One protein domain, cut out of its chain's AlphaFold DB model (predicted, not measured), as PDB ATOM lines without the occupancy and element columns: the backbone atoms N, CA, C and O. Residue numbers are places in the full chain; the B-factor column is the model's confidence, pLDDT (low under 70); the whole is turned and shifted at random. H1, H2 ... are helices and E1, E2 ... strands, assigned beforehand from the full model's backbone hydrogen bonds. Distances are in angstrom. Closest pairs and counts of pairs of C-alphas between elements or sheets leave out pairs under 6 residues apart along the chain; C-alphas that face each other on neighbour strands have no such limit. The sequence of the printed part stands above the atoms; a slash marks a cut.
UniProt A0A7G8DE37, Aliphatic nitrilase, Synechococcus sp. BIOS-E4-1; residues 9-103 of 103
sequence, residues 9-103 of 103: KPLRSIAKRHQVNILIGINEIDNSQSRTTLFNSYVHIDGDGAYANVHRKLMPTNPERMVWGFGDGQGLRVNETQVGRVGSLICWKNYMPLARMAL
ATOM      1  N   LYS A   9     -30.107  15.537 -18.231       95.25
ATOM      2  CA  LYS A   9     -29.791  16.301 -19.452       95.25
ATOM      3  C   LYS A   9     -28.282  16.507 -19.656       95.25
ATOM      4  O   LYS A   9     -27.834  16.275 -20.775       95.25
ATOM      5  N   PRO A  10     -27.477  16.869 -18.634       96.25
ATOM      6  CA  PRO A  10     -26.033  17.015 -18.812       96.25
ATOM      7  C   PRO A  10     -25.360  15.714 -19.259       96.25
ATOM      8  O   PRO A  10     -24.553  15.734 -20.183       96.25
ATOM      9  N   LEU A  11     -25.740  14.577 -18.664       96.44
ATOM     10  CA  LEU A  11     -25.193  13.267 -19.023       96.44
ATOM     11  C   LEU A  11     -25.553  12.880 -20.458       96.44
ATOM     12  O   LEU A  11     -24.685  12.440 -21.202       96.44
ATOM     13  N   ARG A  12     -26.797  13.125 -20.881       96.81
ATOM     14  CA  ARG A  12     -27.233  12.897 -22.268       96.81
ATOM     15  C   ARG A  12     -26.471  13.760 -23.270       96.81
ATOM     16  O   ARG A  12     -26.056  13.265 -24.312       96.81
ATOM     17  N   SER A  13     -26.253  15.035 -22.949       97.50
ATOM     18  CA  SER A  13     -25.466  15.939 -23.794       97.50
ATOM     19  C   SER A  13     -24.008  15.495 -23.906       97.50
ATOM     20  O   SER A  13     -23.436  15.571 -24.991       97.50
ATOM     21  N   ILE A  14     -23.408  15.010 -22.813       97.88
ATOM     22  CA  ILE A  14     -22.042  14.469 -22.804       97.88
ATOM     23  C   ILE A  14     -21.969  13.179 -23.629       97.88
ATOM     24  O   ILE A  14     -21.088  13.075 -24.482       97.88
ATOM     25  N   ALA A  15     -22.912  12.252 -23.436       97.44
ATOM     26  CA  ALA A  15     -23.012  11.016 -24.212       97.44
ATOM     27  C   ALA A  15     -23.055  11.313 -25.714       97.44
ATOM     28  O   ALA A  15     -22.205  10.834 -26.462       97.44
ATOM     29  N   LYS A  16     -23.949  12.225 -26.122       97.69
ATOM     30  CA  LYS A  16     -24.080  12.675 -27.512       97.69
ATOM     31  C   LYS A  16     -22.818  13.346 -28.045       97.69
ATOM     32  O   LYS A  16     -22.383  13.061 -29.157       97.69
ATOM     33  N   ARG A  17     -22.222  14.255 -27.271       98.25
ATOM     34  CA  ARG A  17     -21.043  15.022 -27.701       98.25
ATOM     35  C   ARG A  17     -19.823  14.133 -27.923       98.25
ATOM     36  O   ARG A  17     -19.059  14.388 -28.845       98.25
ATOM     37  N   HIS A  18     -19.630  13.141 -27.061       97.75
ATOM     38  CA  HIS A  18     -18.445  12.288 -27.086       97.75
ATOM     39  C   HIS A  18     -18.688  10.931 -27.743       97.75
ATOM     40  O   HIS A  18     -17.743  10.157 -27.845       97.75
ATOM     41  N   GLN A  19     -19.917  10.658 -28.198       96.12
ATOM     42  CA  GLN A  19     -20.319   9.367 -28.754       96.12
ATOM     43  C   GLN A  19     -19.962   8.235 -27.784       96.12
ATOM     44  O   GLN A  19     -19.272   7.283 -28.131       96.12
ATOM     45  N   VAL A  20     -20.378   8.375 -26.522       96.69
ATOM     46  CA  VAL A  20     -20.106   7.390 -25.463       96.69
ATOM     47  C   VAL A  20     -21.398   6.858 -24.869       96.69
ATOM     48  O   VAL A  20     -22.350   7.602 -24.656       96.69
ATOM     49  N   ASN A  21     -21.393   5.567 -24.556       96.75
ATOM     50  CA  ASN A  21     -22.461   4.921 -23.807       96.75
ATOM     51  C   ASN A  21     -22.255   5.182 -22.308       96.75
ATOM     52  O   ASN A  21     -21.153   4.995 -21.788       96.75
ATOM     53  N   ILE A  22     -23.303   5.615 -21.609       96.81
ATOM     54  CA  ILE A  22     -23.270   5.892 -20.168       96.81
ATOM     55  C   ILE A  22     -24.283   4.992 -19.472       96.81
ATOM     56  O   ILE A  22     -25.488   5.115 -19.678       96.81
ATOM     57  N   LEU A  23     -23.791   4.125 -18.591       96.19
ATOM     58  CA  LEU A  23     -24.613   3.318 -17.703       96.19
ATOM     59  C   LEU A  23     -24.481   3.856 -16.275       96.19
ATOM     60  O   LEU A  23     -23.391   3.841 -15.706       96.19
ATOM     61  N   ILE A  24     -25.573   4.354 -15.696       96.88
ATOM     62  CA  ILE A  24     -25.539   5.030 -14.393       96.88
ATOM     63  C   ILE A  24     -26.667   4.566 -13.472       96.88
ATOM     64  O   ILE A  24     -27.820   4.461 -13.883       96.88
ATOM     65  N   GLY A  25     -26.332   4.308 -12.207       96.88
ATOM     66  CA  GLY A  25     -27.304   4.042 -11.148       96.88
ATOM     67  C   GLY A  25     -27.913   5.335 -10.602       96.88
ATOM     68  O   GLY A  25     -27.202   6.310 -10.363       96.88
ATOM     69  N   ILE A  26     -29.223   5.338 -10.373       96.19
ATOM     70  CA  ILE A  26     -29.970   6.469  -9.826       96.19
ATOM     71  C   ILE A  26     -30.954   6.013  -8.747       96.19
ATOM     72  O   ILE A  26     -31.513   4.919  -8.791       96.19
ATOM     73  N   ASN A  27     -31.225   6.917  -7.809       95.81
ATOM     74  CA  ASN A  27     -32.419   6.851  -6.973       95.81
ATOM     75  C   ASN A  27     -33.544   7.548  -7.730       95.81
ATOM     76  O   ASN A  27     -33.608   8.780  -7.754       95.81
ATOM     77  N   GLU A  28     -34.370   6.779  -8.419       95.06
ATOM     78  CA  GLU A  28     -35.481   7.272  -9.221       95.06
ATOM     79  C   GLU A  28     -36.663   7.618  -8.310       95.06
ATOM     80  O   GLU A  28     -37.005   6.840  -7.430       95.06
ATOM     81  N   ILE A  29     -37.284   8.781  -8.506       92.94
ATOM     82  CA  ILE A  29     -38.600   9.073  -7.923       92.94
ATOM     83  C   ILE A  29     -39.613   8.774  -9.018       92.94
ATOM     84  O   ILE A  29     -39.499   9.344 -10.107       92.94
ATOM     85  N   ASP A  30     -40.575   7.897  -8.743       88.12
ATOM     86  CA  ASP A  30     -41.652   7.625  -9.688       88.12
ATOM     87  C   ASP A  30     -42.456   8.888  -9.958       88.12
ATOM     88  O   ASP A  30     -42.785   9.599  -9.020       88.12
ATOM     89  N   ASN A  31     -42.805   9.151 -11.214       79.00
ATOM     90  CA  ASN A  31     -43.693  10.265 -11.577       79.00
ATOM     91  C   ASN A  31     -44.984   9.784 -12.248       79.00
ATOM     92  O   ASN A  31     -45.872  10.595 -12.512       79.00
ATOM     93  N   SER A  32     -45.091   8.474 -12.496       73.38
ATOM     94  CA  SER A  32     -46.174   7.868 -13.270       73.38
ATOM     95  C   SER A  32     -47.337   7.378 -12.408       73.38
ATOM     96  O   SER A  32     -48.484   7.631 -12.760       73.38
ATOM     97  N   GLN A  33     -47.062   6.723 -11.276       71.81
ATOM     98  CA  GLN A  33     -48.085   6.078 -10.450       71.81
ATOM     99  C   GLN A  33     -48.213   6.770  -9.094       71.81
ATOM    100  O   GLN A  33     -49.207   7.444  -8.834       71.81
ATOM    101  N   SER A  34     -47.208   6.635  -8.225       74.25
ATOM    102  CA  SER A  34     -47.309   7.072  -6.825       74.25
ATOM    103  C   SER A  34     -46.784   8.483  -6.575       74.25
ATOM    104  O   SER A  34     -47.062   9.066  -5.526       74.25
ATOM    105  N   ARG A  35     -45.983   9.024  -7.507       79.25
ATOM    106  CA  ARG A  35     -45.300  10.334  -7.412       79.25
ATOM    107  C   ARG A  35     -44.370  10.511  -6.201       79.25
ATOM    108  O   ARG A  35     -43.911  11.615  -5.928       79.25
ATOM    109  N   THR A  36     -44.120   9.437  -5.457       87.88
ATOM    110  CA  THR A  36     -43.465   9.479  -4.137       87.88
ATOM    111  C   THR A  36     -42.575   8.270  -3.872       87.88
ATOM    112  O   THR A  36     -41.626   8.370  -3.097       87.88
ATOM    113  N   THR A  37     -42.831   7.131  -4.523       93.38
ATOM    114  CA  THR A  37     -42.015   5.926  -4.351       93.38
ATOM    115  C   THR A  37     -40.632   6.129  -4.950       93.38
ATOM    116  O   THR A  37     -40.490   6.553  -6.100       93.38
ATOM    117  N   LEU A  38     -39.614   5.775  -4.169       95.81
ATOM    118  CA  LEU A  38     -38.247   5.693  -4.650       95.81
ATOM    119  C   LEU A  38     -37.994   4.318  -5.260       95.81
ATOM    120  O   LEU A  38     -38.404   3.300  -4.712       95.81
ATOM    121  N   PHE A  39     -37.252   4.277  -6.354       96.31
ATOM    122  CA  PHE A  39     -36.745   3.053  -6.954       96.31
ATOM    123  C   PHE A  39     -35.225   3.124  -7.071       96.31
ATOM    124  O   PHE A  39     -34.648   4.180  -7.336       96.31
ATOM    125  N   ASN A  40     -34.567   1.986  -6.865       97.31
ATOM    126  CA  ASN A  40     -33.168   1.818  -7.232       97.31
ATOM    127  C   ASN A  40     -33.136   1.421  -8.703       97.31
ATOM    128  O   ASN A  40     -33.546   0.308  -9.035       97.31
ATOM    129  N   SER A  41     -32.690   2.321  -9.567       96.50
ATOM    130  CA  SER A  41     -32.742   2.122 -11.011       96.50
ATOM    131  C   SER A  41     -31.364   2.290 -11.625       96.50
ATOM    132  O   SER A  41     -30.528   3.012 -11.090       96.50
ATOM    133  N   TYR A  42     -31.125   1.672 -12.777       96.38
ATOM    134  CA  TYR A  42     -30.078   2.138 -13.679       96.38
ATOM    135  C   TYR A  42     -30.700   2.733 -14.938       96.38
ATOM    136  O   TYR A  42     -31.777   2.315 -15.373       96.38
ATOM    137  N   VAL A  43     -29.994   3.693 -15.526       96.69
ATOM    138  CA  VAL A  43     -30.303   4.283 -16.824       96.69
ATOM    139  C   VAL A  43     -29.131   4.016 -17.752       96.69
ATOM    140  O   VAL A  43     -27.983   4.295 -17.408       96.69
ATOM    141  N   HIS A  44     -29.436   3.468 -18.920       96.94
ATOM    142  CA  HIS A  44     -28.504   3.344 -20.025       96.94
ATOM    143  C   HIS A  44     -28.781   4.467 -21.019       96.94
ATOM    144  O   HIS A  44     -29.890   4.570 -21.543       96.94
ATOM    145  N   ILE A  45     -27.792   5.322 -21.244       96.56
ATOM    146  CA  ILE A  45     -27.811   6.394 -22.233       96.56
ATOM    147  C   ILE A  45     -26.879   5.973 -23.371       96.56
ATOM    148  O   ILE A  45     -25.707   5.704 -23.110       96.56
ATOM    149  N   ASP A  46     -27.389   5.917 -24.599       95.94
ATOM    150  CA  ASP A  46     -26.576   5.575 -25.772       95.94
ATOM    151  C   ASP A  46     -25.766   6.793 -26.261       95.94
ATOM    152  O   ASP A  46     -25.979   7.930 -25.827       95.94
ATOM    153  N   GLY A  47     -24.827   6.563 -27.177       95.62
ATOM    154  CA  GLY A  47     -23.949   7.568 -27.771       95.62
ATOM    155  C   GLY A  47     -24.673   8.649 -28.577       95.62
ATOM    156  O   GLY A  47     -24.077   9.680 -28.866       95.62
ATOM    157  N   ASP A  48     -25.957   8.479 -28.900       95.31
ATOM    158  CA  ASP A  48     -26.809   9.522 -29.485       95.31
ATOM    159  C   ASP A  48     -27.468  10.435 -28.422       95.31
ATOM    160  O   ASP A  48     -28.055  11.476 -28.748       95.31
ATOM    161  N   GLY A  49     -27.331  10.083 -27.140       95.12
ATOM    162  CA  GLY A  49     -27.937  10.751 -25.993       95.12
ATOM    163  C   GLY A  49     -29.375  10.317 -25.686       95.12
ATOM    164  O   GLY A  49     -30.027  10.962 -24.857       95.12
ATOM    165  N   ALA A  50     -29.915   9.282 -26.330       94.88
ATOM    166  CA  ALA A  50     -31.217   8.702 -26.011       94.88
ATOM    167  C   ALA A  50     -31.131   7.742 -24.814       94.88
ATOM    168  O   ALA A  50     -30.074   7.203 -24.493       94.88
ATOM    169  N   TYR A  51     -32.258   7.525 -24.129       95.00
ATOM    170  CA  TYR A  51     -32.346   6.482 -23.107       95.00
ATOM    171  C   TYR A  51     -32.504   5.123 -23.790       95.00
ATOM    172  O   TYR A  51     -33.591   4.775 -24.247       95.00
ATOM    173  N   ALA A  52     -31.424   4.352 -23.834       95.12
ATOM    174  CA  ALA A  52     -31.411   3.010 -24.395       95.12
ATOM    175  C   ALA A  52     -32.160   2.018 -23.503       95.12
ATOM    176  O   ALA A  52     -32.785   1.095 -24.010       95.12
ATOM    177  N   ASN A  53     -32.117   2.189 -22.175       96.25
ATOM    178  CA  ASN A  53     -32.850   1.363 -21.212       96.25
ATOM    179  C   ASN A  53     -33.011   2.059 -19.860       96.25
ATOM    180  O   ASN A  53     -32.139   2.815 -19.432       96.25
ATOM    181  N   VAL A  54     -34.090   1.729 -19.157       95.50
ATOM    182  CA  VAL A  54     -34.277   2.052 -17.744       95.50
ATOM    183  C   VAL A  54     -34.748   0.792 -17.041       95.50
ATOM    184  O   VAL A  54     -35.717   0.161 -17.458       95.50
ATOM    185  N   HIS A  55     -34.067   0.416 -15.967       96.44
ATOM    186  CA  HIS A  55     -34.404  -0.785 -15.219       96.44
ATOM    187  C   HIS A  55     -34.419  -0.510 -13.721       96.44
ATOM    188  O   HIS A  55     -33.395  -0.144 -13.144       96.44
ATOM    189  N   ARG A  56     -35.571  -0.768 -13.098       96.62
ATOM    190  CA  ARG A  56     -35.777  -0.728 -11.648       96.62
ATOM    191  C   ARG A  56     -35.387  -2.068 -11.027       96.62
ATOM    192  O   ARG A  56     -35.783  -3.124 -11.515       96.62
ATOM    193  N   LYS A  57     -34.639  -2.047  -9.923       97.69
ATOM    194  CA  LYS A  57     -34.212  -3.239  -9.181       97.69
ATOM    195  C   LYS A  57     -35.436  -4.075  -8.799       97.69
ATOM    196  O   LYS A  57     -36.266  -3.634  -8.013       97.69
ATOM    197  N   LEU A  58     -35.500  -5.304  -9.320       97.38
ATOM    198  CA  LEU A  58     -36.602  -6.252  -9.081       97.38
ATOM    199  C   LEU A  58     -36.951  -6.393  -7.597       97.38
ATOM    200  O   LEU A  58     -38.100  -6.256  -7.196       97.38
ATOM    201  N   MET A  59     -35.936  -6.669  -6.777       97.19
ATOM    202  CA  MET A  59     -36.103  -6.916  -5.352       97.19
ATOM    203  C   MET A  59     -35.011  -6.182  -4.570       97.19
ATOM    204  O   MET A  59     -33.847  -6.599  -4.605       97.19
ATOM    205  N   PRO A  60     -35.365  -5.107  -3.851       97.56
ATOM    206  CA  PRO A  60     -34.489  -4.502  -2.860       97.56
ATOM    207  C   PRO A  60     -34.090  -5.529  -1.790       97.56
ATOM    208  O   PRO A  60     -34.891  -6.370  -1.359       97.56
ATOM    209  N   THR A  61     -32.825  -5.495  -1.390       96.75
ATOM    210  CA  THR A  61     -32.218  -6.470  -0.487       96.75
ATOM    211  C   THR A  61     -32.255  -5.973   0.953       96.75
ATOM    212  O   THR A  61     -31.720  -4.916   1.267       96.75
ATOM    213  N   ASN A  62     -32.831  -6.772   1.849       95.94
ATOM    214  CA  ASN A  62     -32.828  -6.535   3.293       95.94
ATOM    215  C   ASN A  62     -33.294  -5.100   3.675       95.94
ATOM    216  O   ASN A  62     -34.467  -4.821   3.400       95.94
ATOM    217  N   PRO A  63     -32.482  -4.174   4.243       96.62
ATOM    218  CA  PRO A  63     -32.996  -2.884   4.708       96.62
ATOM    219  C   PRO A  63     -33.379  -1.950   3.559       96.62
ATOM    220  O   PRO A  63     -34.151  -1.016   3.751       96.62
ATOM    221  N   GLU A  64     -32.892  -2.219   2.349       98.00
ATOM    222  CA  GLU A  64     -33.249  -1.456   1.160       98.00
ATOM    223  C   GLU A  64     -34.767  -1.439   0.905       98.00
ATOM    224  O   GLU A  64     -35.273  -0.497   0.300       98.00
ATOM    225  N   ARG A  65     -35.508  -2.444   1.399       96.81
ATOM    226  CA  ARG A  65     -36.979  -2.530   1.298       96.81
ATOM    227  C   ARG A  65     -37.714  -1.447   2.085       96.81
ATOM    228  O   ARG A  65     -38.896  -1.239   1.852       96.81
ATOM    229  N   MET A  66     -37.032  -0.770   3.008       96.75
ATOM    230  CA  MET A  66     -37.583   0.383   3.726       96.75
ATOM    231  C   MET A  66     -37.484   1.678   2.908       96.75
ATOM    232  O   MET A  66     -38.067   2.684   3.298       96.75
ATOM    233  N   VAL A  67     -36.733   1.667   1.801       96.50
ATOM    234  CA  VAL A  67     -36.443   2.860   0.993       96.50
ATOM    235  C   VAL A  67     -36.985   2.713  -0.422       96.50
ATOM    236  O   VAL A  67     -37.668   3.611  -0.907       96.50
ATOM    237  N   TRP A  68     -36.684   1.600  -1.092       97.44
ATOM    238  CA  TRP A  68     -37.027   1.401  -2.497       97.44
ATOM    239  C   TRP A  68     -38.208   0.454  -2.688       97.44
ATOM    240  O   TRP A  68     -38.328  -0.565  -2.008       97.44
ATOM    241  N   GLY A  69     -39.044   0.773  -3.674       95.75
ATOM    242  CA  GLY A  69     -40.084  -0.110  -4.182       95.75
ATOM    243  C   GLY A  69     -39.529  -1.253  -5.037       95.75
ATOM    244  O   GLY A  69     -38.362  -1.265  -5.439       95.75
ATOM    245  N   PHE A  70     -40.400  -2.215  -5.337       95.88
ATOM    246  CA  PHE A  70     -40.098  -3.361  -6.195       95.88
ATOM    247  C   PHE A  70     -40.205  -2.982  -7.675       95.88
ATOM    248  O   PHE A  70     -41.233  -2.469  -8.113       95.88
ATOM    249  N   GLY A  71     -39.142  -3.227  -8.439       94.81
ATOM    250  CA  GLY A  71     -39.147  -3.074  -9.892       94.81
ATOM    251  C   GLY A  71     -39.805  -4.248 -10.617       94.81
ATOM    252  O   GLY A  71     -40.057  -5.302 -10.035       94.81
ATOM    253  N   ASP A  72     -40.020  -4.079 -11.919       93.75
ATOM    254  CA  ASP A  72     -40.544  -5.114 -12.805       93.75
ATOM    255  C   ASP A  72     -39.459  -5.710 -13.725       93.75
ATOM    256  O   ASP A  72     -38.278  -5.340 -13.699       93.75
ATOM    257  N   GLY A  73     -39.866  -6.682 -14.542       94.31
ATOM    258  CA  GLY A  73     -38.996  -7.341 -15.512       94.31
ATOM    259  C   GLY A  73     -38.748  -6.554 -16.802       94.31
ATOM    260  O   GLY A  73     -37.904  -6.987 -17.578       94.31
ATOM    261  N   GLN A  74     -39.419  -5.421 -17.055       92.69
ATOM    262  CA  GLN A  74     -39.381  -4.767 -18.376       92.69
ATOM    263  C   GLN A  74     -37.974  -4.294 -18.762       92.69
ATOM    264  O   GLN A  74     -37.584  -4.343 -19.927       92.69
ATOM    265  N   GLY A  75     -37.191  -3.866 -17.769       93.06
ATOM    266  CA  GLY A  75     -35.813  -3.416 -17.975       93.06
ATOM    267  C   GLY A  75     -34.765  -4.539 -18.036       93.06
ATOM    268  O   GLY A  75     -33.580  -4.239 -18.189       93.06
ATOM    269  N   LEU A  76     -35.148  -5.816 -17.887       95.81
ATOM    270  CA  LEU A  76     -34.247  -6.966 -18.060       95.81
ATOM    271  C   LEU A  76     -34.049  -7.257 -19.551       95.81
ATOM    272  O   LEU A  76     -34.538  -8.252 -20.075       95.81
ATOM    273  N   ARG A  77     -33.343  -6.361 -20.234       95.06
ATOM    274  CA  ARG A  77     -33.043  -6.487 -21.657       95.06
ATOM    275  C   ARG A  77     -31.581  -6.209 -21.946       95.06
ATOM    276  O   ARG A  77     -30.934  -5.418 -21.256       95.06
ATOM    277  N   VAL A  78     -31.098  -6.840 -23.003       96.19
ATOM    278  CA  VAL A  78     -29.809  -6.532 -23.615       96.19
ATOM    279  C   VAL A  78     -30.016  -5.413 -24.624       96.19
ATOM    280  O   VAL A  78     -30.944  -5.480 -25.427       96.19
ATOM    281  N   ASN A  79     -29.166  -4.391 -24.577       94.25
ATOM    282  CA  ASN A  79     -29.177  -3.311 -25.559       94.25
ATOM    283  C   ASN A  79     -27.997  -3.496 -26.511       94.25
ATOM    284  O   ASN A  79     -26.877  -3.755 -26.063       94.25
ATOM    285  N   GLU A  80     -28.258  -3.368 -27.807       94.38
ATOM    286  CA  GLU A  80     -27.212  -3.276 -28.822       94.38
ATOM    287  C   GLU A  80     -26.567  -1.892 -28.722       94.38
ATOM    288  O   GLU A  80     -27.269  -0.884 -28.669       94.38
ATOM    289  N   THR A  81     -25.239  -1.842 -28.661       93.00
ATOM    290  CA  THR A  81     -24.472  -0.593 -28.582       93.00
ATOM    291  C   THR A  81     -23.281  -0.652 -29.530       93.00
ATOM    292  O   THR A  81     -22.897  -1.723 -30.003       93.00
ATOM    293  N   GLN A  82     -22.614   0.481 -29.738       88.56
ATOM    294  CA  GLN A  82     -21.374   0.541 -30.523       88.56
ATOM    295  C   GLN A  82     -20.224  -0.323 -29.961       88.56
ATOM    296  O   GLN A  82     -19.281  -0.627 -30.685       88.56
ATOM    297  N   VAL A  83     -20.281  -0.708 -28.677       90.25
ATOM    298  CA  VAL A  83     -19.287  -1.588 -28.029       90.25
ATOM    299  C   VAL A  83     -19.757  -3.046 -27.943       90.25
ATOM    300  O   VAL A  83     -19.089  -3.875 -27.326       90.25
ATOM    301  N   GLY A  84     -20.897  -3.368 -28.559       93.94
ATOM    302  CA  GLY A  84     -21.524  -4.688 -28.546       93.94
ATOM    303  C   GLY A  84     -22.769  -4.761 -27.660       93.94
ATOM    304  O   GLY A  84     -23.395  -3.754 -27.325       93.94
ATOM    305  N   ARG A  85     -23.143  -5.988 -27.287       95.81
ATOM    306  CA  ARG A  85     -24.345  -6.300 -26.501       95.81
ATOM    307  C   ARG A  85     -24.125  -6.036 -25.014       95.81
ATOM    308  O   ARG A  85     -23.297  -6.694 -24.390       95.81
ATOM    309  N   VAL A  86     -24.898  -5.117 -24.433       95.25
ATOM    310  CA  VAL A  86     -24.778  -4.725 -23.018       95.25
ATOM    311  C   VAL A  86     -26.068  -5.024 -22.253       95.25
ATOM    312  O   VAL A  86     -27.115  -4.412 -22.483       95.25
ATOM    313  N   GLY A  87     -25.975  -5.960 -21.305       94.94
ATOM    314  CA  GLY A  87     -26.980  -6.237 -20.274       94.94
ATOM    315  C   GLY A  87     -26.472  -5.816 -18.893       94.94
ATOM    316  O   GLY A  87     -25.267  -5.707 -18.666       94.94
ATOM    317  N   SER A  88     -27.370  -5.525 -17.949       95.75
ATOM    318  CA  SER A  88     -26.960  -5.040 -16.623       95.75
ATOM    319  C   SER A  88     -27.896  -5.468 -15.499       95.75
ATOM    320  O   SER A  88     -29.123  -5.479 -15.626       95.75
ATOM    321  N   LEU A  89     -27.294  -5.799 -14.356       97.06
ATOM    322  CA  LEU A  89     -27.966  -6.215 -13.130       97.06
ATOM    323  C   LEU A  89     -27.472  -5.381 -11.942       97.06
ATOM    324  O   LEU A  89     -26.370  -4.843 -11.951       97.06
ATOM    325  N   ILE A  90     -28.299  -5.290 -10.898       97.50
ATOM    326  CA  ILE A  90     -28.032  -4.461  -9.718       97.50
ATOM    327  C   ILE A  90     -27.764  -5.369  -8.516       97.50
ATOM    328  O   ILE A  90     -28.674  -6.058  -8.044       97.50
ATOM    329  N   CYS A  91     -26.540  -5.321  -7.980       96.69
ATOM    330  CA  CYS A  91     -26.160  -5.961  -6.714       96.69
ATOM    331  C   CYS A  91     -26.572  -7.455  -6.662       96.69
ATOM    332  O   CYS A  91     -26.201  -8.228  -7.546       96.69
ATOM    333  N   TRP A  92     -27.376  -7.865  -5.677       96.44
ATOM    334  CA  TRP A  92     -27.820  -9.249  -5.469       96.44
ATOM    335  C   TRP A  92     -28.671  -9.844  -6.598       96.44
ATOM    336  O   TRP A  92     -28.834 -11.062  -6.649       96.44
ATOM    337  N   LYS A  93     -29.147  -9.041  -7.560       95.69
ATOM    338  CA  LYS A  93     -29.794  -9.575  -8.772       95.69
ATOM    339  C   LYS A  93     -28.894 -10.538  -9.553       95.69
ATOM    340  O   LYS A  93     -29.413 -11.420 -10.223       95.69
ATOM    341  N   ASN A  94     -27.572 -10.405  -9.441       96.19
ATOM    342  CA  ASN A  94     -26.606 -11.315 -10.069       96.19
ATOM    343  C   ASN A  94     -26.711 -12.769  -9.565       96.19
ATOM    344  O   ASN A  94     -26.248 -13.695 -10.232       96.19
ATOM    345  N   TYR A  95     -27.347 -12.994  -8.413       96.69
ATOM    346  CA  TYR A  95     -27.595 -14.333  -7.877       96.69
ATOM    347  C   TYR A  95     -28.943 -14.920  -8.306       96.69
ATOM    348  O   TYR A  95     -29.188 -16.098  -8.069       96.69
ATOM    349  N   MET A  96     -29.813 -14.139  -8.951       97.00
ATOM    350  CA  MET A  96     -31.130 -14.602  -9.389       97.00
ATOM    351  C   MET A  96     -31.009 -15.357 -10.722       97.00
ATOM    352  O   MET A  96     -30.693 -14.724 -11.732       97.00
ATOM    353  N   PRO A  97     -31.293 -16.676 -10.782       97.00
ATOM    354  CA  PRO A  97     -31.068 -17.463 -11.996       97.00
ATOM    355  C   PRO A  97     -31.846 -16.941 -13.207       97.00
ATOM    356  O   PRO A  97     -31.262 -16.758 -14.269       97.00
ATOM    357  N   LEU A  98     -33.130 -16.611 -13.033       96.56
ATOM    358  CA  LEU A  98     -33.970 -16.100 -14.120       96.56
ATOM    359  C   LEU A  98     -33.478 -14.753 -14.665       96.56
ATOM    360  O   LEU A  98     -33.535 -14.528 -15.867       96.56
ATOM    361  N   ALA A  99     -32.944 -13.876 -13.809       96.19
ATOM    362  CA  ALA A  99     -32.408 -12.591 -14.254       96.19
ATOM    363  C   ALA A  99     -31.115 -12.746 -15.067       96.19
ATOM    364  O   ALA A  99     -30.839 -11.906 -15.914       96.19
ATOM    365  N   ARG A 100     -30.331 -13.804 -14.813       96.38
ATOM    366  CA  ARG A 100     -29.143 -14.129 -15.611       96.38
ATOM    367  C   ARG A 100     -29.503 -14.767 -16.944       96.38
ATOM    368  O   ARG A 100     -28.917 -14.397 -17.942       96.38
ATOM    369  N   MET A 101     -30.458 -15.696 -16.955       96.44
ATOM    370  CA  MET A 101     -30.873 -16.385 -18.185       96.44
ATOM    371  C   MET A 101     -31.621 -15.473 -19.164       96.44
ATOM    372  O   MET A 101     -31.713 -15.794 -20.343       96.44
ATOM    373  N   ALA A 102     -32.178 -14.362 -18.679       95.19
ATOM    374  CA  ALA A 102     -32.838 -13.364 -19.514       95.19
ATOM    375  C   ALA A 102     -31.864 -12.455 -20.291       95.19
ATOM    376  O   ALA A 102     -32.316 -11.726 -21.175       95.19
ATOM    377  N   LEU A 103     -30.569 -12.447 -19.945       93.00
ATOM    378  CA  LEU A 103     -29.552 -11.552 -20.510       93.00
ATOM    379  C   LEU A 103     -28.522 -12.308 -21.359       93.00
ATOM    380  O   LEU A 103     -28.192 -13.460 -21.009       93.00
TER     381      LEU A 103
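Overview. This is residues 9 to 103 of the 103 residues of the protein "Aliphatic nitrilase" of Synechococcus sp. BIOS-E4-1 (UniProt A0A7G8DE37). A strongly twisted slab of three antiparallel strands, E1 E2 E3, lies nearest the middle, with helix H1 at one end of the long axis and the short helix H2 at the other. Beyond E3 comes a small second hairpin, E4 and E5, and farther from the slab on that side two short helices, H3 and H4, follow each other at a corner. The printed part has 95 residues with four named helices and five named strands, in the order H1 E1 E2 E3 H2 E4 E5 H3 H4, and its class is mixed, helices and strands. It is compact, with a radius of gyration of the C-alphas of 13.9 A and spans of 38 by 32 by 20 A.

Along the chain. Find C-alpha 22 at (-23.270, 5.892, -20.168); from there E1, residues 22 to 29, runs 19.9 A and bends by 58 degrees at residue 25. E2, residues 38 to 45, runs 20.5 A, and E3, residues 51 to 56, runs 14.0 A. Go back to C-alpha 9 at (-29.791, 16.301, -19.452) for H1, residues 9 to 18, 14.3 A long. Past E3 look for H2 at residues 62 to 66, E4 at 79 to 81, E5 at 84 to 86 and H3 at 91 to 95. H4, residues 97 to 101, ends with C-alpha 101 at (-30.873, -16.385, -18.185).

Arrangement. Begin with E1 E2 E3, a meander, each strand the antiparallel neighbour of the one before. In the hairpin of E1 and E2, at 154 degrees, look at N 24 and O 43, 3.0 A apart and within hydrogen-bond range. In the hairpin of E2 and E3, at 156 degrees, N 44 and O 53 are 2.8 A apart. H1 is on this sheet; its closest C-alphas to E2 are those of Arg 12 and Ile 45, 6.5 A apart. H2 is only just not on it, with 4 pairs of C-alphas within 10 A. The closest C-alphas of E3 and E4 are those of Ala 52 and Asn 79, 6.8 A apart. E4 and E5 form an antiparallel hairpin, where N 79 and O 86 are 2.9 A apart. H3 and H4 are close but not clearly touching: C-alphas 94 and 100 are 6.7 A apart. In H1 and H4 every O i to N i+4 pair is within hydrogen-bond range; H2 and H3 each have 0 of 1, but 2 of 2 O i to N i+3 pairs.

Size, cuts and confidence. The two C-alphas farthest apart are those of Arg 17 and Asn 62, 39.6 A. The printed part has no cut and ends at residue 103, the chain's last. The link from H2 to E4, residues 67 to 78, is long. Mean pLDDT of the printed part is 94.6, and no printed residue is under 70.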